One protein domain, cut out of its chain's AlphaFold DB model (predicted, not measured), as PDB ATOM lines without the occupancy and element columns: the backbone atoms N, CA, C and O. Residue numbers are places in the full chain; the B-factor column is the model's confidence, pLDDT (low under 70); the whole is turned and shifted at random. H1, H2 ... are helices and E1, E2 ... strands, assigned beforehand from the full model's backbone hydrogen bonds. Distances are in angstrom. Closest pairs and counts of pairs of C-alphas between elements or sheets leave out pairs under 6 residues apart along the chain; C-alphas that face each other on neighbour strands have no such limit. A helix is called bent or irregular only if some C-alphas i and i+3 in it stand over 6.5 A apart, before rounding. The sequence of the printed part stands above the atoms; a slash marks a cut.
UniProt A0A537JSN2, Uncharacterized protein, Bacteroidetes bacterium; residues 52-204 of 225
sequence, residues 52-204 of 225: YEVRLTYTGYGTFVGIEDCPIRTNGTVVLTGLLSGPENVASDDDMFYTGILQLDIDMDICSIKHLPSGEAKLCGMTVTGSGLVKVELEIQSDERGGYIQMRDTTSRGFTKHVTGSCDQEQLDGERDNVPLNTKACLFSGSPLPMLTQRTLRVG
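This is residues 52 to 204 of the 225 residues of an uncharacterized protein of Bacteroidetes bacterium (UniProt A0A537JSN2). One antiparallel sheet of six strands, of which E2, E3, E4 and E5 are long and bent and E6 is short, is curled like part of a barrel, left open between its edge strands E1 and E6, with the single helix H1 over one face at E5 and the link of residues 179 to 190 running close to the middle of the whole. The links E2 to E3 and E3 to E4 reach the two ends of the longest axis, with Asn 89 in the one and Ser 118 in the other. The printed part has 153 residues, with six named strands and one named helix in the order E1 E2 E3 E4 E5 H1 E6, and its class is mostly strand. The sheet's order is E1 E2 E3 E4 E5 E6, all antiparallel. The whole is only just compact, close to loose, with a radius of gyration of the C-alphas of 17.6 A, and elongated, with spans of 62 by 34 by 22 A.

The sheet holds E1, residues 52 to 60, E2, residues 76 to 85, E3, residues 96 to 115, E4, residues 121 to 140, E5, residues 147 to 165, and E6, residues 191 to 193. It is twisted: the strands' lines turn by 65 degrees from edge to edge, and the way across turns by 109 degrees. E1 to E5 form a meander, each strand the antiparallel neighbour of the one before, and each successive pair is a hairpin. E2 bends by 51 degrees at residue 82, E3 by 89 degrees at residue 100, E4 by 96 degrees at residue 133 and E5 by 106 degrees at residue 157. Within hydrogen-bond range are N 54 and O 82 of E1 and E2, 2.9 A, N 79 and O 105 of E2 and E3, 2.8 A, N 110 and O 126 of E3 and E4, 2.7 A, N 129 and O 162 of E4 and E5, 2.9 A, and N 193 and O 147 of E6 and E5, 2.7 A. E1 and E6 are edge strands and are apart. Residues 62 to 63 pair briefly, parallel, with residues 110 to 111 of E3. H1, residues 169 to 178, is on the sheet at a height of 7.3 A. It lies over E5, and only just not over E4, with 6 of its 10 C-alphas falling on E5 and 2 on E4. It runs slantwise to the strands, at 39 degrees to E5 on the local plane. The closest C-alphas of H1 and E5 are those of Arg 176 and Val 163, 5.7 A apart. In H1 every O i to N i+4 pair is within hydrogen-bond range.

E1 begins at C-alpha 52, (51.599, 3.674, 98.538), and is 25.7 A long from first to last C-alpha; E2 is 28.5 A. E3 is 45.7 A, E4 41.9 A and E5 33.3 A. H1 begins at C-alpha 169, (22.485, 32.201, 93.834), and E6 ends at C-alpha 193, (39.412, 7.603, 109.052).

The C-alphas farthest apart, those of Asn 89 and Ser 118, are 62.3 A apart. The printed part has no cut. The links E1 to E2, 15 residues, and H1 to E6, 12 residues, are long. The mean pLDDT of the printed part is 92.2, and no printed residue is under 70.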
ATOM      1  N   TYR A  52      52.808   4.470  98.682       96.88
ATOM      2  CA  TYR A  52      51.599   3.674  98.538       96.88
ATOM      3  C   TYR A  52      50.680   4.292  97.499       96.88
ATOM      4  O   TYR A  52      50.426   5.494  97.529       96.88
ATOM      5  N   GLU A  53      50.169   3.459  96.597       98.06
ATOM      6  CA  GLU A  53      49.070   3.847  95.721       98.06
ATOM      7  C   GLU A  53      47.753   3.652  96.466       98.06
ATOM      8  O   GLU A  53      47.468   2.552  96.949       98.06
ATOM      9  N   VAL A  54      46.976   4.724  96.580       98.25
ATOM     10  CA  VAL A  54      45.745   4.758  97.366       98.25
ATOM     11  C   VAL A  54      44.560   5.226  96.534       98.25
ATOM     12  O   VAL A  54      44.698   6.030  95.608       98.25
ATOM     13  N   ARG A  55      43.380   4.744  96.914       98.50
ATOM     14  CA  ARG A  55      42.081   5.218  96.455       98.50
ATOM     15  C   ARG A  55      41.165   5.369  97.660       98.50
ATOM     16  O   ARG A  55      40.810   4.387  98.299       98.50
ATOM     17  N   LEU A  56      40.770   6.593  97.969       98.00
ATOM     18  CA  LEU A  56      39.759   6.874  98.978       98.00
ATOM     19  C   LEU A  56      38.478   7.246  98.251       98.00
ATOM     20  O   LEU A  56      38.496   8.053  97.329       98.00
ATOM     21  N   THR A  57      37.371   6.620  98.620       97.94
ATOM     22  CA  THR A  57      36.062   6.847  98.012       97.94
ATOM     23  C   THR A  57      35.053   7.121  99.110       97.94
ATOM     24  O   THR A  57      34.990   6.385 100.088       97.94
ATOM     25  N   TYR A  58      34.273   8.177  98.952       96.62
ATOM     26  CA  TYR A  58      33.048   8.388  99.699       96.62
ATOM     27  C   TYR A  58      31.867   8.240  98.744       96.62
ATOM     28  O   TYR A  58      31.920   8.739  97.620       96.62
ATOM     29  N   THR A  59      30.816   7.552  99.178       96.56
ATOM     30  CA  THR A  59      29.533   7.481  98.477       96.56
ATOM     31  C   THR A  59      28.427   7.943  99.410       96.56
ATOM     32  O   THR A  59      28.242   7.361 100.478       96.56
ATOM     33  N   GLY A  60      27.699   8.981  99.008       94.25
ATOM     34  CA  GLY A  60      26.659   9.593  99.820       94.25
ATOM     35  C   GLY A  60      26.268  10.977  99.319       94.25
ATOM     36  O   GLY A  60      26.173  11.223  98.117       94.25
ATOM     37  N   TYR A  61      26.021  11.882 100.259       93.25
ATOM     38  CA  TYR A  61      25.585  13.249  99.996       93.25
ATOM     39  C   TYR A  61      26.034  14.179 101.127       93.25
ATOM     40  O   TYR A  61      26.256  13.748 102.260       93.25
ATOM     41  N   GLY A  62      26.138  15.473 100.832       90.94
ATOM     42  CA  GLY A  62      26.299  16.508 101.847       90.94
ATOM     43  C   GLY A  62      24.940  16.964 102.374       90.94
ATOM     44  O   GLY A  62      23.959  17.028 101.636       90.94
ATOM     45  N   THR A  63      24.852  17.330 103.647       89.00
ATOM     46  CA  THR A  63      23.641  17.979 104.151       89.00
ATOM     47  C   THR A  63      23.945  18.972 105.262       89.00
ATOM     48  O   THR A  63      24.832  18.748 106.086       89.00
ATOM     49  N   PHE A  64      23.201  20.076 105.278       77.25
ATOM     50  CA  PHE A  64      23.137  20.998 106.412       77.25
ATOM     51  C   PHE A  64      21.931  20.721 107.326       77.25
ATOM     52  O   PHE A  64      21.852  21.295 108.410       77.25
ATOM     53  N   VAL A  65      20.996  19.860 106.897       77.44
ATOM     54  CA  VAL A  65      19.706  19.586 107.560       77.44
ATOM     55  C   VAL A  65      19.262  18.119 107.397       77.44
ATOM     56  O   VAL A  65      19.991  17.299 106.842       77.44
ATOM     57  N   GLY A  66      18.090  17.734 107.908       74.19
ATOM     58  CA  GLY A  66      17.511  16.417 107.605       74.19
ATOM     59  C   GLY A  66      17.272  16.242 106.098       74.19
ATOM     60  O   GLY A  66      17.010  17.221 105.405       74.19
ATOM     61  N   ILE A  67      17.391  15.013 105.585       79.12
ATOM     62  CA  ILE A  67      17.261  14.739 104.141       79.12
ATOM     63  C   ILE A  67      15.832  14.407 103.691       79.12
ATOM     64  O   ILE A  67      15.577  14.348 102.489       79.12
ATOM     65  N   GLU A  68      14.907  14.172 104.623       79.88
ATOM     66  CA  GLU A  68      13.519  13.864 104.267       79.88
ATOM     67  C   GLU A  68      12.977  14.954 103.325       79.88
ATOM     68  O   GLU A  68      13.065  16.145 103.615       79.88
ATOM     69  N   ASP A  69      12.520  14.528 102.144       83.38
ATOM     70  CA  ASP A  69      11.984  15.358 101.055       83.38
ATOM     71  C   ASP A  69      12.956  16.327 100.350       83.38
ATOM     72  O   ASP A  69      12.531  17.177  99.558       83.38
ATOM     73  N   CYS A  70      14.269  16.195 100.554       87.25
ATOM     74  CA  CYS A  70      15.233  17.013  99.823       87.25
ATOM     75  C   CYS A  70      15.425  16.514  98.376       87.25
ATOM     76  O   CYS A  70      15.728  15.336  98.172       87.25
ATOM     77  N   PRO A  71      15.306  17.378  97.347       86.75
ATOM     78  CA  PRO A  71      15.358  16.966  95.944       86.75
ATOM     79  C   PRO A  71      16.806  16.793  95.449       86.75
ATOM     80  O   PRO A  71      17.249  17.510  94.552       86.75
ATOM     81  N   ILE A  72      17.555  15.866  96.051       93.94
ATOM     82  CA  ILE A  72      18.959  15.582  95.728       93.94
ATOM     83  C   ILE A  72      19.212  14.085  95.527       93.94
ATOM     84  O   ILE A  72      18.474  13.239  96.033       93.94
ATOM     85  N   ARG A  73      20.289  13.740  94.817       94.38
ATOM     86  CA  ARG A  73      20.797  12.365  94.779       94.38
ATOM     87  C   ARG A  73      21.469  12.030  96.108       94.38
ATOM     88  O   ARG A  73      22.238  12.820  96.645       94.38
ATOM     89  N   THR A  74      21.236  10.817  96.596       92.81
ATOM     90  CA  THR A  74      21.824  10.318  97.851       92.81
ATOM     91  C   THR A  74      23.049   9.429  97.642       92.81
ATOM     92  O   THR A  74      23.643   8.956  98.606       92.81
ATOM     93  N   ASN A  75      23.430   9.185  96.388       94.25
ATOM     94  CA  ASN A  75      24.498   8.273  95.980       94.25
ATOM     95  C   ASN A  75      25.598   8.982  95.174       94.25
ATOM     96  O   ASN A  75      26.208   8.372  94.295       94.25
ATOM     97  N   GLY A  76      25.830  10.267  95.452       96.44
ATOM     98  CA  GLY A  76      26.974  11.001  94.921       96.44
ATOM     99  C   GLY A  76      28.296  10.379  95.368       96.44
ATOM    100  O   GLY A  76      28.344   9.583  96.307       96.44
ATOM    101  N   THR A  77      29.383  10.723  94.688       97.56
ATOM    102  CA  THR A  77      30.709  10.163  94.936       97.56
ATOM    103  C   THR A  77      31.786  11.231  95.048       97.56
ATOM    104  O   THR A  77      31.788  12.223  94.322       97.56
ATOM    105  N   VAL A  78      32.745  10.990  95.938       97.12
ATOM    106  CA  VAL A  78      34.001  11.739  96.020       97.12
ATOM    107  C   VAL A  78      35.138  10.746  96.026       97.12
ATOM    108  O   VAL A  78      35.132   9.809  96.823       97.12
ATOM    109  N   VAL A  79      36.119  10.947  95.156       98.06
ATOM    110  CA  VAL A  79      37.234  10.024  94.985       98.06
ATOM    111  C   VAL A  79      38.550  10.785  95.072       98.06
ATOM    112  O   VAL A  79      38.752  11.762  94.365       98.06
ATOM    113  N   LEU A  80      39.457  10.315  95.926       97.31
ATOM    114  CA  LEU A  80      40.856  10.729  95.977       97.31
ATOM    115  C   LEU A  80      41.733   9.565  95.526       97.31
ATOM    116  O   LEU A  80      41.680   8.493  96.124       97.31
ATOM    117  N   THR A  81      42.560   9.761  94.504       98.25
ATOM    118  CA  THR A  81      43.468   8.724  93.989       98.25
ATOM    119  C   THR A  81      44.873   9.252  93.771       98.25
ATOM    120  O   THR A  81      45.063  10.397  93.375       98.25
ATOM    121  N   GLY A  82      45.883   8.422  94.016       97.38
ATOM    122  CA  GLY A  82      47.272   8.790  93.750       97.38
ATOM    123  C   GLY A  82      48.249   8.138  94.714       97.38
ATOM    124  O   GLY A  82      47.996   7.048  95.224       97.38
ATOM    125  N   LEU A  83      49.384   8.800  94.928       97.12
ATOM    126  CA  LEU A  83      50.488   8.271  95.722       97.12
ATOM    127  C   LEU A  83      50.648   9.047  97.026       97.12
ATOM    128  O   LEU A  83      50.697  10.277  97.010       97.12
ATOM    129  N   LEU A  84      50.795   8.319  98.130       96.81
ATOM    130  CA  LEU A  84      51.161   8.850  99.439       96.81
ATOM    131  C   LEU A  84      52.500   8.257  99.881       96.81
ATOM    132  O   LEU A  84      52.702   7.047  99.782       96.81
ATOM    133  N   SER A  85      53.393   9.099 100.391       96.00
ATOM    134  CA  SER A  85      54.726   8.703 100.853       96.00
ATOM    135  C   SER A  85      54.987   9.218 102.260       96.00
ATOM    136  O   SER A  85      54.643  10.358 102.568       96.00
ATOM    137  N   GLY A  86      55.609   8.401 103.105       93.75
ATOM    138  CA  GLY A  86      55.878   8.773 104.494       93.75
ATOM    139  C   GLY A  86      56.902   7.860 105.171       93.75
ATOM    140  O   GLY A  86      57.062   6.709 104.755       93.75
ATOM    141  N   PRO A  87      57.626   8.352 106.191       90.06
ATOM    142  CA  PRO A  87      58.588   7.549 106.935       90.06
ATOM    143  C   PRO A  87      57.886   6.485 107.779       90.06
ATOM    144  O   PRO A  87      56.945   6.781 108.509       90.06
ATOM    145  N   GLU A  88      58.387   5.243 107.719       86.50
ATOM    146  CA  GLU A  88      57.816   4.135 108.499       86.50
ATOM    147  C   GLU A  88      58.530   3.816 109.821       86.50
ATOM    148  O   GLU A  88      58.014   3.068 110.648       86.50
ATOM    149  N   ASN A  89      59.708   4.403 110.041       83.56
ATOM    150  CA  ASN A  89      60.541   4.162 111.221       83.56
ATOM    151  C   ASN A  89      60.463   5.358 112.181       83.56
ATOM    152  O   ASN A  89      61.430   6.107 112.307       83.56
ATOM    153  N   VAL A  90      59.303   5.556 112.805       83.19
ATOM    154  CA  VAL A  90      59.072   6.589 113.835       83.19
ATOM    155  C   VAL A  90      59.002   5.953 115.232       83.19
ATOM    156  O   VAL A  90      58.843   4.730 115.332       83.19
ATOM    157  N   ALA A  91      59.170   6.736 116.307       83.94
ATOM    158  CA  ALA A  91      59.126   6.207 117.675       83.94
ATOM    159  C   ALA A  91      57.737   5.648 117.999       83.94
ATOM    160  O   ALA A  91      56.755   6.056 117.394       83.94
ATOM    161  N   SER A  92      57.619   4.695 118.929       83.81
ATOM    162  CA  SER A  92      56.373   3.935 119.112       83.81
ATOM    163  C   SER A  92      55.148   4.772 119.517       83.81
ATOM    164  O   SER A  92      54.020   4.346 119.300       83.81
ATOM    165  N   ASP A  93      55.366   5.948 120.068       86.00
ATOM    166  CA  ASP A  93      54.377   6.935 120.487       86.00
ATOM    167  C   ASP A  93      54.117   8.031 119.436       86.00
ATOM    168  O   ASP A  93      53.143   8.769 119.564       86.00
ATOM    169  N   ASP A  94      54.914   8.085 118.365       87.38
ATOM    170  CA  ASP A  94      54.762   9.056 117.281       87.38
ATOM    171  C   ASP A  94      53.722   8.623 116.236       87.38
ATOM    172  O   ASP A  94      53.713   7.476 115.759       87.38
ATOM    173  N   ASP A  95      52.915   9.593 115.809       91.00
ATOM    174  CA  ASP A  95      52.002   9.465 114.674       91.00
ATOM    175  C   ASP A  95      52.769   9.328 113.348       91.00
ATOM    176  O   ASP A  95      53.868   9.866 113.158       91.00
ATOM    177  N   MET A  96      52.168   8.630 112.387       92.56
ATOM    178  CA  MET A  96      52.738   8.460 111.052       92.56
ATOM    179  C   MET A  96      52.139   9.457 110.078       92.56
ATOM    180  O   MET A  96      50.925   9.516 109.925       92.56
ATOM    181  N   PHE A  97      52.989  10.179 109.352       94.31
ATOM    182  CA  PHE A  97      52.552  11.156 108.359       94.31
ATOM    183  C   PHE A  97      52.909  10.679 106.957       94.31
ATOM    184  O   PHE A  97      54.083  10.486 106.636       94.31
ATOM    185  N   TYR A  98      51.898  10.538 106.106       95.88
ATOM    186  CA  TYR A  98      52.054  10.313 104.678       95.88
ATOM    187  C   TYR A  98      51.574  11.545 103.922       95.88
ATOM    188  O   TYR A  98      50.523  12.106 104.224       95.88
ATOM    189  N   THR A  99      52.326  11.966 102.915       96.81
ATOM    190  CA  THR A  99      51.987  13.137 102.104       96.81
ATOM    191  C   THR A  99      52.021  12.800 100.626       96.81
ATOM    192  O   THR A  99      52.729  11.888 100.193       96.81
ATOM    193  N   GLY A 100      51.241  13.526  99.834       95.56
ATOM    194  CA  GLY A 100      51.227  13.325  98.397       95.56
ATOM    195  C   GLY A 100      50.344  14.306  97.651       95.56
ATOM    196  O   GLY A 100      49.710  15.189  98.233       95.56
ATOM    197  N   ILE A 101      50.328  14.141  96.333       95.75
ATOM    198  CA  ILE A 101      49.420  14.850  95.437       95.75
ATOM    199  C   ILE A 101      48.437  13.814  94.908       95.75
ATOM    200  O   ILE A 101      48.846  12.867  94.234       95.75
ATOM    201  N   LEU A 102      47.160  13.999  95.223       96.94
ATOM    202  CA  LEU A 102      46.084  13.112  94.801       96.94
ATOM    203  C   LEU A 102      45.188  13.827  93.788       96.94
ATOM    204  O   LEU A 102      44.951  15.031  93.888       96.94
ATOM    205  N   GLN A 103      44.691  13.073  92.816       97.44
ATOM    206  CA  GLN A 103      43.576  13.454  91.964       97.44
ATOM    207  C   GLN A 103      42.293  13.358  92.786       97.44
ATOM    208  O   GLN A 103      41.956  12.280  93.275       97.44
ATOM    209  N   LEU A 104      41.621  14.493  92.958       97.56
ATOM    210  CA  LEU A 104      40.311  14.607  93.579       97.56
ATOM    211  C   LEU A 104      39.260  14.757  92.487       97.56
ATOM    212  O   LEU A 104      39.328  15.704  91.708       97.56
ATOM    213  N   ASP A 105      38.268  13.879  92.500       97.81
ATOM    214  CA  ASP A 105      37.069  13.962  91.676       97.81
ATOM    215  C   ASP A 105      35.843  14.037  92.592       97.81
ATOM    216  O   ASP A 105      35.682  13.231  93.511       97.81
ATOM    217  N   ILE A 106      34.992  15.031  92.359       97.94
ATOM    218  CA  ILE A 106      33.754  15.279  93.096       97.94
ATOM    219  C   ILE A 106      32.597  15.181  92.101       97.94
ATOM    220  O   ILE A 106      32.608  15.855  91.073       97.94
ATOM    221  N   ASP A 107      31.588  14.387  92.439       97.81
ATOM    222  CA  ASP A 107      30.244  14.428  91.863       97.81
ATOM    223  C   ASP A 107      29.247  14.144  92.985       97.81
ATOM    224  O   ASP A 107      28.911  12.992  93.259       97.81
ATOM    225  N   MET A 108      28.820  15.182  93.694       96.88
ATOM    226  CA  MET A 108      28.007  15.014  94.889       96.88
ATOM    227  C   MET A 108      26.975  16.118  95.034       96.88
ATOM    228  O   MET A 108      27.222  17.269  94.679       96.88
ATOM    229  N   ASP A 109      25.828  15.758  95.600       96.44
ATOM    230  CA  ASP A 109      24.783  16.717  95.909       96.44
ATOM    231  C   ASP A 109      24.816  17.103  97.395       96.44
ATOM    232  O   ASP A 109      25.208  16.316  98.261       96.44
ATOM    233  N   ILE A 110      24.401  18.335  97.684       95.25
ATOM    234  CA  ILE A 110      24.267  18.909  99.019       95.25
ATOM    235  C   ILE A 110      22.817  19.345  99.221       95.25
ATOM    236  O   ILE A 110      22.278  20.106  98.414       95.25
ATOM    237  N   CYS A 111      22.207  18.919 100.324       94.88
ATOM    238  CA  CYS A 111      20.916  19.430 100.771       94.88
ATOM    239  C   CYS A 111      21.085  20.670 101.662       94.88
ATOM    240  O   CYS A 111      21.897  20.674 102.595       94.88
ATOM    241  N   SER A 112      20.298  21.712 101.398       94.12
ATOM    242  CA  SER A 112      20.278  22.967 102.151       94.12
ATOM    243  C   SER A 112      18.850  23.525 102.269       94.12
ATOM    244  O   SER A 112      17.880  22.923 101.805       94.12
ATOM    245  N   ILE A 113      18.718  24.689 102.900       92.06
ATOM    246  CA  ILE A 113      17.476  25.454 103.018       92.06
ATOM    247  C   ILE A 113      17.667  26.812 102.350       92.06
ATOM    248  O   ILE A 113      18.677  27.479 102.572       92.06
ATOM    249  N   LYS A 114      16.653  27.252 101.605       91.62
ATOM    250  CA  LYS A 114      16.503  28.637 101.154       91.62
ATOM    251  C   LYS A 114      15.276  29.290 101.777       91.62
ATOM    252  O   LYS A 114      14.314  28.602 102.124       91.62
ATOM    253  N   HIS A 115      15.296  30.614 101.883       89.25
ATOM    254  CA  HIS A 115      14.182  31.386 102.430       89.25
ATOM    255  C   HIS A 115      13.440  32.087 101.299       89.25
ATOM    256  O   HIS A 115      14.024  32.821 100.507       89.25
ATOM    257  N   LEU A 116      12.135  31.853 101.209       89.44
ATOM    258  CA  LEU A 116      11.284  32.522 100.238       89.44
ATOM    259  C   LEU A 116      11.031  33.979 100.662       89.44
ATOM    260  O   LEU A 116      11.077  34.285 101.854       89.44
ATOM    261  N   PRO A 117      10.660  34.876  99.727       89.38
ATOM    262  CA  PRO A 117      10.266  36.247 100.067       89.38
ATOM    263  C   PRO A 117       9.095  36.333 101.060       89.38
ATOM    264  O   PRO A 117       8.936  37.344 101.737       89.38
ATOM    265  N   SER A 118       8.283  35.273 101.159       89.50
ATOM    266  CA  SER A 118       7.213  35.124 102.154       89.50
ATOM    267  C   SER A 118       7.718  34.893 103.587       89.50
ATOM    268  O   SER A 118       6.916  34.941 104.516       89.50
ATOM    269  N   GLY A 119       9.013  34.619 103.777       85.88
ATOM    270  CA  GLY A 119       9.616  34.216 105.051       85.88
ATOM    271  C   GLY A 119       9.578  32.706 105.322       85.88
ATOM    272  O   GLY A 119      10.119  32.257 106.328       85.88
ATOM    273  N   GLU A 120       8.969  31.914 104.437       89.81
ATOM    274  CA  GLU A 120       8.927  30.453 104.545       89.81
ATOM    275  C   GLU A 120      10.274  29.818 104.157       89.81
ATOM    276  O   GLU A 120      10.912  30.227 103.184       89.81
ATOM    277  N   ALA A 121      10.696  28.791 104.898       88.75
ATOM    278  CA  ALA A 121      11.875  27.990 104.589       88.75
ATOM    279  C   ALA A 121      11.510  26.833 103.650       88.75
ATOM    280  O   ALA A 121      10.570  26.084 103.911       88.75
ATOM    281  N   LYS A 122      12.282  26.650 102.578       91.56
ATOM    282  CA  LYS A 122      12.114  25.545 101.630       91.56
ATOM    283  C   LYS A 122      13.430  24.805 101.432       91.56
ATOM    284  O   LYS A 122      14.479  25.432 101.293       91.56
ATOM    285  N   LEU A 123      13.364  23.477 101.358       93.75
ATOM    286  CA  LEU A 123      14.516  22.655 100.992       93.75
ATOM    287  C   LEU A 123      14.986  22.978  99.571       93.75
ATOM    288  O   LEU A 123      14.189  23.204  98.652       93.75
ATOM    289  N   CYS A 124      16.298  22.992  99.392       93.94
ATOM    290  CA  CYS A 124      16.941  23.187  98.108       93.94
ATOM    291  C   CYS A 124      18.166  22.278  97.988       93.94
ATOM    292  O   CYS A 124      18.729  21.823  98.984       93.94
ATOM    293  N   GLY A 125      18.558  21.994  96.751       95.12
ATOM    294  CA  GLY A 125      19.686  21.124  96.438       95.12
ATOM    295  C   GLY A 125      20.766  21.868  95.669       95.12
ATOM    296  O   GLY A 125      20.456  22.753  94.866       95.12
ATOM    297  N   MET A 126      22.019  21.481  95.887       96.62
ATOM    298  CA  MET A 126      23.183  21.926  95.122       96.62
ATOM    299  C   MET A 126      23.926  20.699  94.608       96.62
ATOM    300  O   MET A 126      24.297  19.848  95.400       96.62
ATOM    301  N   THR A 127      24.168  20.606  93.310       97.56
ATOM    302  CA  THR A 127      25.074  19.627  92.708       97.56
ATOM    303  C   THR A 127      26.442  20.266  92.550       97.56
ATOM    304  O   THR A 127      26.584  21.307  91.900       97.56
ATOM    305  N   VAL A 128      27.445  19.626  93.139       97.81
ATOM    306  CA  VAL A 128      28.850  19.999  93.048       97.81
ATOM    307  C   VAL A 128      29.559  18.956  92.203       97.81
ATOM    308  O   VAL A 128      29.587  17.776  92.546       97.81
ATOM    309  N   THR A 129      30.169  19.405  91.114       98.19
ATOM    310  CA  THR A 129      31.125  18.597  90.356       98.19
ATOM    311  C   THR A 129      32.468  19.298  90.331       98.19
ATOM    312  O   THR A 129      32.552  20.528  90.308       98.19
ATOM    313  N   GLY A 130      33.545  18.531  90.355       96.38
ATOM    314  CA  GLY A 130      34.873  19.106  90.297       96.38
ATOM    315  C   GLY A 130      35.950  18.065  90.107       96.38
ATOM    316  O   GLY A 130      35.755  16.892  90.402       96.38
ATOM    317  N   SER A 131      37.082  18.503  89.581       96.94
ATOM    318  CA  SER A 131      38.210  17.628  89.313       96.94
ATOM    319  C   SER A 131      39.507  18.423  89.359       96.94
ATOM    320  O   SER A 131      39.592  19.546  88.848       96.94
ATOM    321  N   GLY A 132      40.531  17.848  89.976       96.25
ATOM    322  CA  GLY A 132      41.861  18.435  89.992       96.25
ATOM    323  C   GLY A 132      42.771  17.844  91.056       96.25
ATOM    324  O   GLY A 132      42.385  17.004  91.862       96.25
ATOM    325  N   LEU A 133      44.013  18.314  91.055       96.00
ATOM    326  CA  LEU A 133      45.039  17.803  91.953       96.00
ATOM    327  C   LEU A 133      45.080  18.595  93.258       96.00
ATOM    328  O   LEU A 133      45.191  19.827  93.245       96.00
ATOM    329  N   VAL A 134      45.086  17.871  94.373       94.94
ATOM    330  CA  VAL A 134      45.151  18.409  95.734       94.94
ATOM    331  C   VAL A 134      46.344  17.838  96.493       94.94
ATOM    332  O   VAL A 134      46.729  16.682  96.314       94.94
ATOM    333  N   LYS A 135      46.951  18.665  97.344       95.31
ATOM    334  CA  LYS A 135      47.984  18.244  98.291       95.31
ATOM    335  C   LYS A 135      47.305  17.652  99.516       95.31
ATOM    336  O   LYS A 135      46.481  18.322 100.146       95.31
ATOM    337  N   VAL A 136      47.675  16.427  99.853       96.12
ATOM    338  CA  VAL A 136      47.052  15.649 100.920       96.12
ATOM    339  C   VAL A 136      48.084  15.263 101.962       96.12
ATOM    340  O   VAL A 136      49.224  14.927 101.639       96.12
ATOM    341  N   GLU A 137      47.643  15.299 103.210       96.25
ATOM    342  CA  GLU A 137      48.325  14.747 104.367       96.25
ATOM    343  C   GLU A 137      47.404  13.709 105.007       96.25
ATOM    344  O   GLU A 137      46.227  13.977 105.251       96.25
ATOM    345  N   LEU A 138      47.945  12.519 105.233       96.75
ATOM    346  CA  LEU A 138      47.311  11.442 105.971       96.75
ATOM    347  C   LEU A 138      48.142  11.183 107.222       96.75
ATOM    348  O   LEU A 138      49.285  10.735 107.135       96.75
ATOM    349  N   GLU A 139      47.549  11.457 108.369       95.44
ATOM    350  CA  GLU A 139      48.061  11.084 109.678       95.44
ATOM    351  C   GLU A 139      47.472   9.721 110.055       95.44
ATOM    352  O   GLU A 139      46.278   9.493 109.866       95.44
ATOM    353  N   ILE A 140      48.286   8.802 110.567       94.06
ATOM    354  CA  ILE A 140      47.816   7.619 111.291       94.06
ATOM    355  C   ILE A 140      48.274   7.777 112.729       94.06
ATOM    356  O   ILE A 140      49.480   7.838 112.991       94.06
ATOM    357  N   GLN A 141      47.307   7.862 113.632       89.56
ATOM    358  CA  GLN A 141      47.563   8.124 115.037       89.56
ATOM    359  C   GLN A 141      48.202   6.901 115.694       89.56
ATOM    360  O   GLN A 141      47.935   5.757 115.315       89.56
ATOM    361  N   SER A 142      49.101   7.140 116.647       85.50
ATOM    362  CA  SER A 142      49.804   6.068 117.361       85.50
ATOM    363  C   SER A 142      48.893   5.276 118.308       85.50
ATOM    364  O   SER A 142      49.231   4.153 118.691       85.50
ATOM    365  N   ASP A 143      47.733   5.841 118.649       83.25
ATOM    366  CA  ASP A 143      46.672   5.222 119.440       83.25
ATOM    367  C   ASP A 143      45.550   4.609 118.566       83.25
ATOM    368  O   ASP A 143      45.680   4.432 117.357       83.25
ATOM    369  N   GLU A 144      44.430   4.227 119.184       80.56
ATOM    370  CA  GLU A 144      43.332   3.513 118.516       80.56
ATOM    371  C   GLU A 144      42.371   4.418 117.718       80.56
ATOM    372  O   GLU A 144      41.387   3.926 117.163       80.56
ATOM    373  N   ARG A 145      42.623   5.733 117.626       86.31
ATOM    374  CA  ARG A 145      41.739   6.677 116.913       86.31
ATOM    375  C   ARG A 145      41.763   6.510 115.389       86.31
ATOM    376  O   ARG A 145      40.830   6.946 114.711       86.31
ATOM    377  N   GLY A 146      42.787   5.845 114.855       92.81
ATOM    378  CA  GLY A 146      42.921   5.520 113.436       92.81
ATOM    379  C   GLY A 146      43.571   6.635 112.613       92.81
ATOM    380  O   GLY A 146      44.514   7.286 113.056       92.81
ATOM    381  N   GLY A 147      43.105   6.823 111.379       94.62
ATOM    382  CA  GLY A 147      43.656   7.821 110.465       94.62
ATOM    383  C   GLY A 147      42.963   9.181 110.545       94.62
ATOM    384  O   GLY A 147      41.827   9.293 110.997       94.62
ATOM    385  N   TYR A 148      43.607  10.213 110.019       94.88
ATOM    386  CA  TYR A 148      43.026  11.528 109.764       94.88
ATOM    387  C   TYR A 148      43.567  12.067 108.445       94.88
ATOM    388  O   TYR A 148      44.778  12.093 108.227       94.88
ATOM    389  N   ILE A 149      42.674  12.480 107.548       95.19
ATOM    390  CA  ILE A 149      43.050  13.013 106.239       95.19
ATOM    391  C   ILE A 149      42.722  14.498 106.140       95.19
ATOM    392  O   ILE A 149      41.638  14.950 106.512       95.19
ATOM    393  N   GLN A 150      43.672  15.257 105.603       94.38
ATOM    394  CA  GLN A 150      43.543  16.683 105.365       94.38
ATOM    395  C   GLN A 150      43.979  17.032 103.947       94.38
ATOM    396  O   GLN A 150      45.089  16.710 103.517       94.38
ATOM    397  N   MET A 151      43.135  17.788 103.248       93.75
ATOM    398  CA  MET A 151      43.541  18.498 102.041       93.75
ATOM    399  C   MET A 151      44.083  19.866 102.447       93.75
ATOM    400  O   MET A 151      43.420  20.611 103.172       93.75
ATOM    401  N   ARG A 152      45.312  20.179 102.036       88.06
ATOM    402  CA  ARG A 152      45.995  21.425 102.419       88.06
ATOM    403  C   ARG A 152      45.779  22.533 101.395       88.06
ATOM    404  O   ARG A 152      45.582  23.679 101.773       88.06
ATOM    405  N   ASP A 153      45.858  22.184 100.113       84.62
ATOM    406  CA  ASP A 153      45.812  23.134  99.002       84.62
ATOM    407  C   ASP A 153      45.561  22.403  97.673       84.62
ATOM    408  O   ASP A 153      45.697  21.180  97.579       84.62
ATOM    409  N   THR A 154      45.259  23.159  96.626       85.00
ATOM    410  CA  THR A 154      45.294  22.701  95.234       85.00
ATOM    411  C   THR A 154      46.701  22.848  94.646       85.00
ATOM    412  O   THR A 154      47.581  23.514  95.198       85.00
ATOM    413  N   THR A 155      46.974  22.182  93.526       82.94
ATOM    414  CA  THR A 155      48.209  22.450  92.767       82.94
ATOM    415  C   THR A 155      48.074  23.709  91.907       82.94
ATOM    416  O   THR A 155      46.971  24.158  91.614       82.94
ATOM    417  N   SER A 156      49.195  24.237  91.410       77.19
ATOM    418  CA  SER A 156      49.215  25.398  90.502       77.19
ATOM    419  C   SER A 156      48.443  25.198  89.191       77.19
ATOM    420  O   SER A 156      48.127  26.175  88.522       77.19
ATOM    421  N   ARG A 157      48.118  23.948  88.825       77.81
ATOM    422  CA  ARG A 157      47.254  23.626  87.677       77.81
ATOM    423  C   ARG A 157      45.781  23.984  87.910       77.81
ATOM    424  O   ARG A 157      45.002  23.940  86.965       77.81
ATOM    425  N   GLY A 158      45.421  24.369  89.134       77.25
ATOM    426  CA  GLY A 158      44.066  24.730  89.516       77.25
ATOM    427  C   GLY A 158      43.168  23.517  89.746       77.25
ATOM    428  O   GLY A 158      43.576  22.362  89.611       77.25
ATOM    429  N   PHE A 159      41.930  23.811  90.130       92.88
ATOM    430  CA  PHE A 159      40.868  22.839  90.348       92.88
ATOM    431  C   PHE A 159      39.638  23.302  89.571       92.88
ATOM    432  O   PHE A 159      39.168  24.427  89.764       92.88
ATOM    433  N   THR A 160      39.131  22.460  88.674       95.25
ATOM    434  CA  THR A 160      37.908  22.759  87.927       95.25
ATOM    435  C   THR A 160      36.715  22.434  88.808       95.25
ATOM    436  O   THR A 160      36.685  21.385  89.446       95.25
ATOM    437  N   LYS A 161      35.733  23.334  88.858       95.38
ATOM    438  CA  LYS A 161      34.555  23.194  89.714       95.38
ATOM    439  C   LYS A 161      33.315  23.793  89.075       95.38
ATOM    440  O   LYS A 161      33.376  24.864  88.472       95.38
ATOM    441  N   HIS A 162      32.187  23.131  89.289       97.31
ATOM    442  CA  HIS A 162      30.861  23.603  88.930       97.31
ATOM    443  C   HIS A 162      29.913  23.363  90.102       97.31
ATOM    444  O   HIS A 162      29.890  22.282  90.685       97.31
ATOM    445  N   VAL A 163      29.136  24.393  90.433       97.94
ATOM    446  CA  VAL A 163      28.100  24.342  91.468       97.94
ATOM    447  C   VAL A 163      26.821  24.887  90.859       97.94
ATOM    448  O   VAL A 163      26.790  26.038  90.410       97.94
ATOM    449  N   THR A 164      25.794  24.047  90.817       97.56
ATOM    450  CA  THR A 164      24.479  24.334  90.228       97.56
ATOM    451  C   THR A 164      23.387  23.795  91.132       97.56
ATOM    452  O   THR A 164      23.637  22.858  91.877       97.56
ATOM    453  N   GLY A 165      22.166  24.313  91.066       95.94
ATOM    454  CA  GLY A 165      21.101  23.766  91.896       95.94
ATOM    455  C   GLY A 165      19.864  24.638  91.967       95.94
ATOM    456  O   GLY A 165      19.695  25.571  91.187       95.94
ATOM    457  N   SER A 166      18.998  24.308  92.920       95.19
ATOM    458  CA  SER A 166      17.745  25.017  93.192       95.19
ATOM    459  C   SER A 166      17.834  25.983  94.379       95.19
ATOM    460  O   SER A 166      16.839  26.649  94.689       95.19
ATOM    461  N   CYS A 167      18.988  26.039  95.050       94.50
ATOM    462  CA  CYS A 167      19.291  27.007  96.104       94.50
ATOM    463  C   CYS A 167      19.480  28.424  95.548       94.50
ATOM    464  O   CYS A 167      19.591  28.614  94.335       94.50
ATOM    465  N   ASP A 168      19.485  29.419  96.435       95.12
ATOM    466  CA  ASP A 168      19.667  30.814  96.031       95.12
ATOM    467  C   ASP A 168      21.077  31.037  95.471       95.12
ATOM    468  O   ASP A 168      22.033  30.371  95.876       95.12
ATOM    469  N   GLN A 169      21.220  31.987  94.543       95.56
ATOM    470  CA  GLN A 169      22.485  32.201  93.834       95.56
ATOM    471  C   GLN A 169      23.650  32.489  94.792       95.56
ATOM    472  O   GLN A 169      24.737  31.956  94.599       95.56
ATOM    473  N   GLU A 170      23.409  33.248  95.864       95.12
ATOM    474  CA  GLU A 170      24.407  33.525  96.904       95.12
ATOM    475  C   GLU A 170      24.912  32.243  97.587       95.12
ATOM    476  O   GLU A 170      26.108  32.103  97.834       95.12
ATOM    477  N   GLN A 171      24.031  31.268  97.836       94.75
ATOM    478  CA  GLN A 171      24.420  29.979  98.413       94.75
ATOM    479  C   GLN A 171      25.244  29.154  97.422       94.75
ATOM    480  O   GLN A 171      26.253  28.563  97.804       94.75
ATOM    481  N   LEU A 172      24.845  29.140  96.143       96.44
ATOM    482  CA  LEU A 172      25.589  28.453  95.082       96.44
ATOM    483  C   LEU A 172      26.981  29.062  94.883       96.44
ATOM    484  O   LEU A 172      27.946  28.332  94.662       96.44
ATOM    485  N   ASP A 173      27.091  30.386  94.955       96.50
ATOM    486  CA  ASP A 173      28.349  31.115  94.809       96.50
ATOM    487  C   ASP A 173      29.251  30.903  96.031       96.50
ATOM    488  O   ASP A 173      30.418  30.551  95.868       96.50
ATOM    489  N   GLY A 174      28.698  30.988  97.244       95.56
ATOM    490  CA  GLY A 174      29.434  30.694  98.473       95.56
ATOM    491  C   GLY A 174      29.951  29.255  98.517       95.56
ATOM    492  O   GLY A 174      31.099  29.009  98.888       95.56
ATOM    493  N   GLU A 175      29.147  28.285  98.079       95.81
ATOM    494  CA  GLU A 175      29.598  26.900  97.941       95.81
ATOM    495  C   GLU A 175      30.699  26.777  96.877       95.81
ATOM    496  O   GLU A 175      31.722  26.128  97.109       95.81
ATOM    497  N   ARG A 176      30.560  27.464  95.735       96.00
ATOM    498  CA  ARG A 176      31.587  27.485  94.684       96.00
ATOM    499  C   ARG A 176      32.918  28.018  95.200       96.00
ATOM    500  O   ARG A 176      33.953  27.461  94.838       96.00
ATOM    501  N   ASP A 177      32.924  29.037  96.048       94.81
ATOM    502  CA  ASP A 177      34.151  29.599  96.623       94.81
ATOM    503  C   ASP A 177      34.846  28.626  97.585       94.81
ATOM    504  O   ASP A 177      36.077  28.576  97.632       94.81
ATOM    505  N   ASN A 178      34.077  27.773  98.264       93.69
ATOM    506  CA  ASN A 178      34.585  26.792  99.222       93.69
ATOM    507  C   ASN A 178      35.143  25.505  98.586       93.69
ATOM    508  O   ASN A 178      35.949  24.809  99.211       93.69
ATOM    509  N   VAL A 179      34.763  25.168  97.351       94.31
ATOM    510  CA  VAL A 179      35.275  23.976  96.647       94.31
ATOM    511  C   VAL A 179      36.749  24.166  96.225       94.31
ATOM    512  O   VAL A 179      37.068  25.184  95.594       94.31
ATOM    513  N   PRO A 180      37.654  23.188  96.472       93.62
ATOM    514  CA  PRO A 180      37.396  21.861  97.056       93.62
ATOM    515  C   PRO A 180      37.686  21.725  98.562       93.62
ATOM    516  O   PRO A 180      37.462  20.657  99.120       93.62
ATOM    517  N   LEU A 181      38.224  22.747  99.227       91.38
ATOM    518  CA  LEU A 181      38.839  22.574 100.551       91.38
ATOM    519  C   LEU A 181      37.855  22.656 101.725       91.38
ATOM    520  O   LEU A 181      38.099  22.019 102.745       91.38
ATOM    521  N   ASN A 182      36.768  23.418 101.589       91.12
ATOM    522  CA  ASN A 182      35.827  23.736 102.673       91.12
ATOM    523  C   ASN A 182      34.366  23.447 102.286       91.12
ATOM    524  O   ASN A 182      33.438  24.076 102.789       91.12
ATOM    525  N   THR A 183      34.160  22.529 101.347       90.88
ATOM    526  CA  THR A 183      32.848  22.173 100.791       90.88
ATOM    527  C   THR A 183      32.220  21.001 101.546       90.88
ATOM    528  O   THR A 183      32.911  20.058 101.936       90.88
ATOM    529  N   LYS A 184      30.888  20.992 101.700       87.94
ATOM    530  CA  LYS A 184      30.164  19.795 102.181       87.94
ATOM    531  C   LYS A 184      30.094  18.677 101.137       87.94
ATOM    532  O   LYS A 184      29.776  17.547 101.491       87.94
ATOM    533  N   ALA A 185      30.444  18.968  99.886       88.12
ATOM    534  CA  ALA A 185      30.628  17.992  98.820       88.12
ATOM    535  C   ALA A 185      32.038  17.367  98.804       88.12
ATOM    536  O   ALA A 185      32.385  16.665  97.861       88.12
ATOM    537  N   CYS A 186      32.877  17.574  99.826       85.69
ATOM    538  CA  CYS A 186      34.107  16.804  99.995       85.69
ATOM    539  C   CYS A 186      34.362  16.507 101.473       85.69
ATOM    540  O   CYS A 186      34.814  17.364 102.227       85.69
ATOM    541  N   LEU A 187      34.116  15.262 101.884       83.06
ATOM    542  CA  LEU A 187      34.346  14.846 103.268       83.06
ATOM    543  C   LEU A 187      35.829  14.760 103.624       83.06
ATOM    544  O   LEU A 187      36.176  14.957 104.774       83.06
ATOM    545  N   PHE A 188      36.734  14.513 102.681       86.44
ATOM    546  CA  PHE A 188      38.129  14.206 103.019       86.44
ATOM    547  C   PHE A 188      38.969  15.393 103.517       86.44
ATOM    548  O   PHE A 188      40.095  15.188 103.959       86.44
ATOM    549  N   SER A 189      38.477  16.631 103.462       84.62
ATOM    550  CA  SER A 189      39.204  17.760 104.052       84.62
ATOM    551  C   SER A 189      38.940  17.830 105.555       84.62
ATOM    552  O   SER A 189      37.952  18.410 105.994       84.62
ATOM    553  N   GLY A 190      39.833  17.233 106.339       83.81
ATOM    554  CA  GLY A 190      39.774  17.269 107.795       83.81
ATOM    555  C   GLY A 190      38.840  16.230 108.404       83.81
ATOM    556  O   GLY A 190      38.165  16.506 109.397       83.81
ATOM    557  N   SER A 191      38.793  15.039 107.801       89.56
ATOM    558  CA  SER A 191      37.972  13.934 108.295       89.56
ATOM    559  C   SER A 191      38.796  12.837 108.953       89.56
ATOM    560  O   SER A 191      39.844  12.448 108.425       89.56
ATOM    561  N   PRO A 192      38.296  12.267 110.062       93.62
ATOM    562  CA  PRO A 192      38.855  11.052 110.617       93.62
ATOM    563  C   PRO A 192      38.536   9.847 109.718       93.62
ATOM    564  O   PRO A 192      37.516   9.778 109.033       93.62
ATOM    565  N   LEU A 193      39.441   8.879 109.751       95.56
ATOM    566  CA  LEU A 193      39.412   7.603 109.052       95.56
ATOM    567  C   LEU A 193      39.629   6.488 110.090       95.56
ATOM    568  O   LEU A 193      40.682   5.841 110.097       95.56
ATOM    569  N   PRO A 194      38.654   6.240 110.985       94.69
ATOM    570  CA  PRO A 194      38.830   5.326 112.119       94.69
ATOM    571  C   PRO A 194      39.031   3.867 111.698       94.69
ATOM    572  O   PRO A 194      39.488   3.049 112.484       94.69
ATOM    573  N   MET A 195      38.728   3.520 110.443       94.88
ATOM    574  CA  MET A 195      39.007   2.195 109.886       94.88
ATOM    575  C   MET A 195      40.509   1.924 109.672       94.88
ATOM    576  O   MET A 195      40.897   0.773 109.481       94.88
ATOM    577  N   LEU A 196      41.361   2.958 109.685       94.50
ATOM    578  CA  LEU A 196      42.816   2.846 109.533       94.50
ATOM    579  C   LEU A 196      43.511   2.701 110.895       94.50
ATOM    580  O   LEU A 196      44.314   3.537 111.285       94.50
ATOM    581  N   THR A 197      43.203   1.630 111.625       90.62
ATOM    582  CA  THR A 197      43.758   1.366 112.970       90.62
ATOM    583  C   THR A 197      45.169   0.780 112.956       90.62
ATOM    584  O   THR A 197      45.829   0.669 113.987       90.62
ATOM    585  N   GLN A 198      45.647   0.351 111.789       88.69
ATOM    586  CA  GLN A 198      47.007  -0.141 111.650       88.69
ATOM    587  C   GLN A 198      47.956   1.036 111.546       88.69
ATOM    588  O   GLN A 198      47.856   1.814 110.608       88.69
ATOM    589  N   ARG A 199      48.934   1.073 112.451       84.62
ATOM    590  CA  ARG A 199      49.982   2.092 112.497       84.62
ATOM    591  C   ARG A 199      50.552   2.452 111.117       84.62
ATOM    592  O   ARG A 199      50.575   3.612 110.739       84.62
ATOM    593  N   THR A 200      51.003   1.454 110.359       90.00
ATOM    594  CA  THR A 200      51.517   1.630 108.990       90.00
ATOM    595  C   THR A 200      50.439   1.320 107.962       90.00
ATOM    596  O   THR A 200      49.701   0.346 108.143       90.00
ATOM    597  N   LEU A 201      50.445   2.016 106.822       92.06
ATOM    598  CA  LEU A 201      49.605   1.638 105.685       92.06
ATOM    599  C   LEU A 201      49.933   0.215 105.219       92.06
ATOM    600  O   LEU A 201      51.091  -0.140 104.993       92.06
ATOM    601  N   ARG A 202      48.901  -0.612 105.047       93.19
ATOM    602  CA  ARG A 202      49.031  -1.948 104.458       93.19
ATOM    603  C   ARG A 202      48.101  -2.081 103.277       93.19
ATOM    604  O   ARG A 202      47.033  -1.490 103.252       93.19
ATOM    605  N   VAL A 203      48.527  -2.883 102.307       96.75
ATOM    606  CA  VAL A 203      47.693  -3.223 101.154       96.75
ATOM    607  C   VAL A 203      46.415  -3.884 101.649       96.75
ATOM    608  O   VAL A 203      46.468  -4.852 102.409       96.75
ATOM    609  N   GLY A 204      45.277  -3.352 101.224       97.31
ATOM    610  CA  GLY A 204      43.984  -3.783 101.725       97.31
ATOM    611  C   GLY A 204      42.878  -2.776 101.457       97.31
ATOM    612  O   GLY A 204      43.104  -1.675 100.952       97.31
TER     613      GLY A 204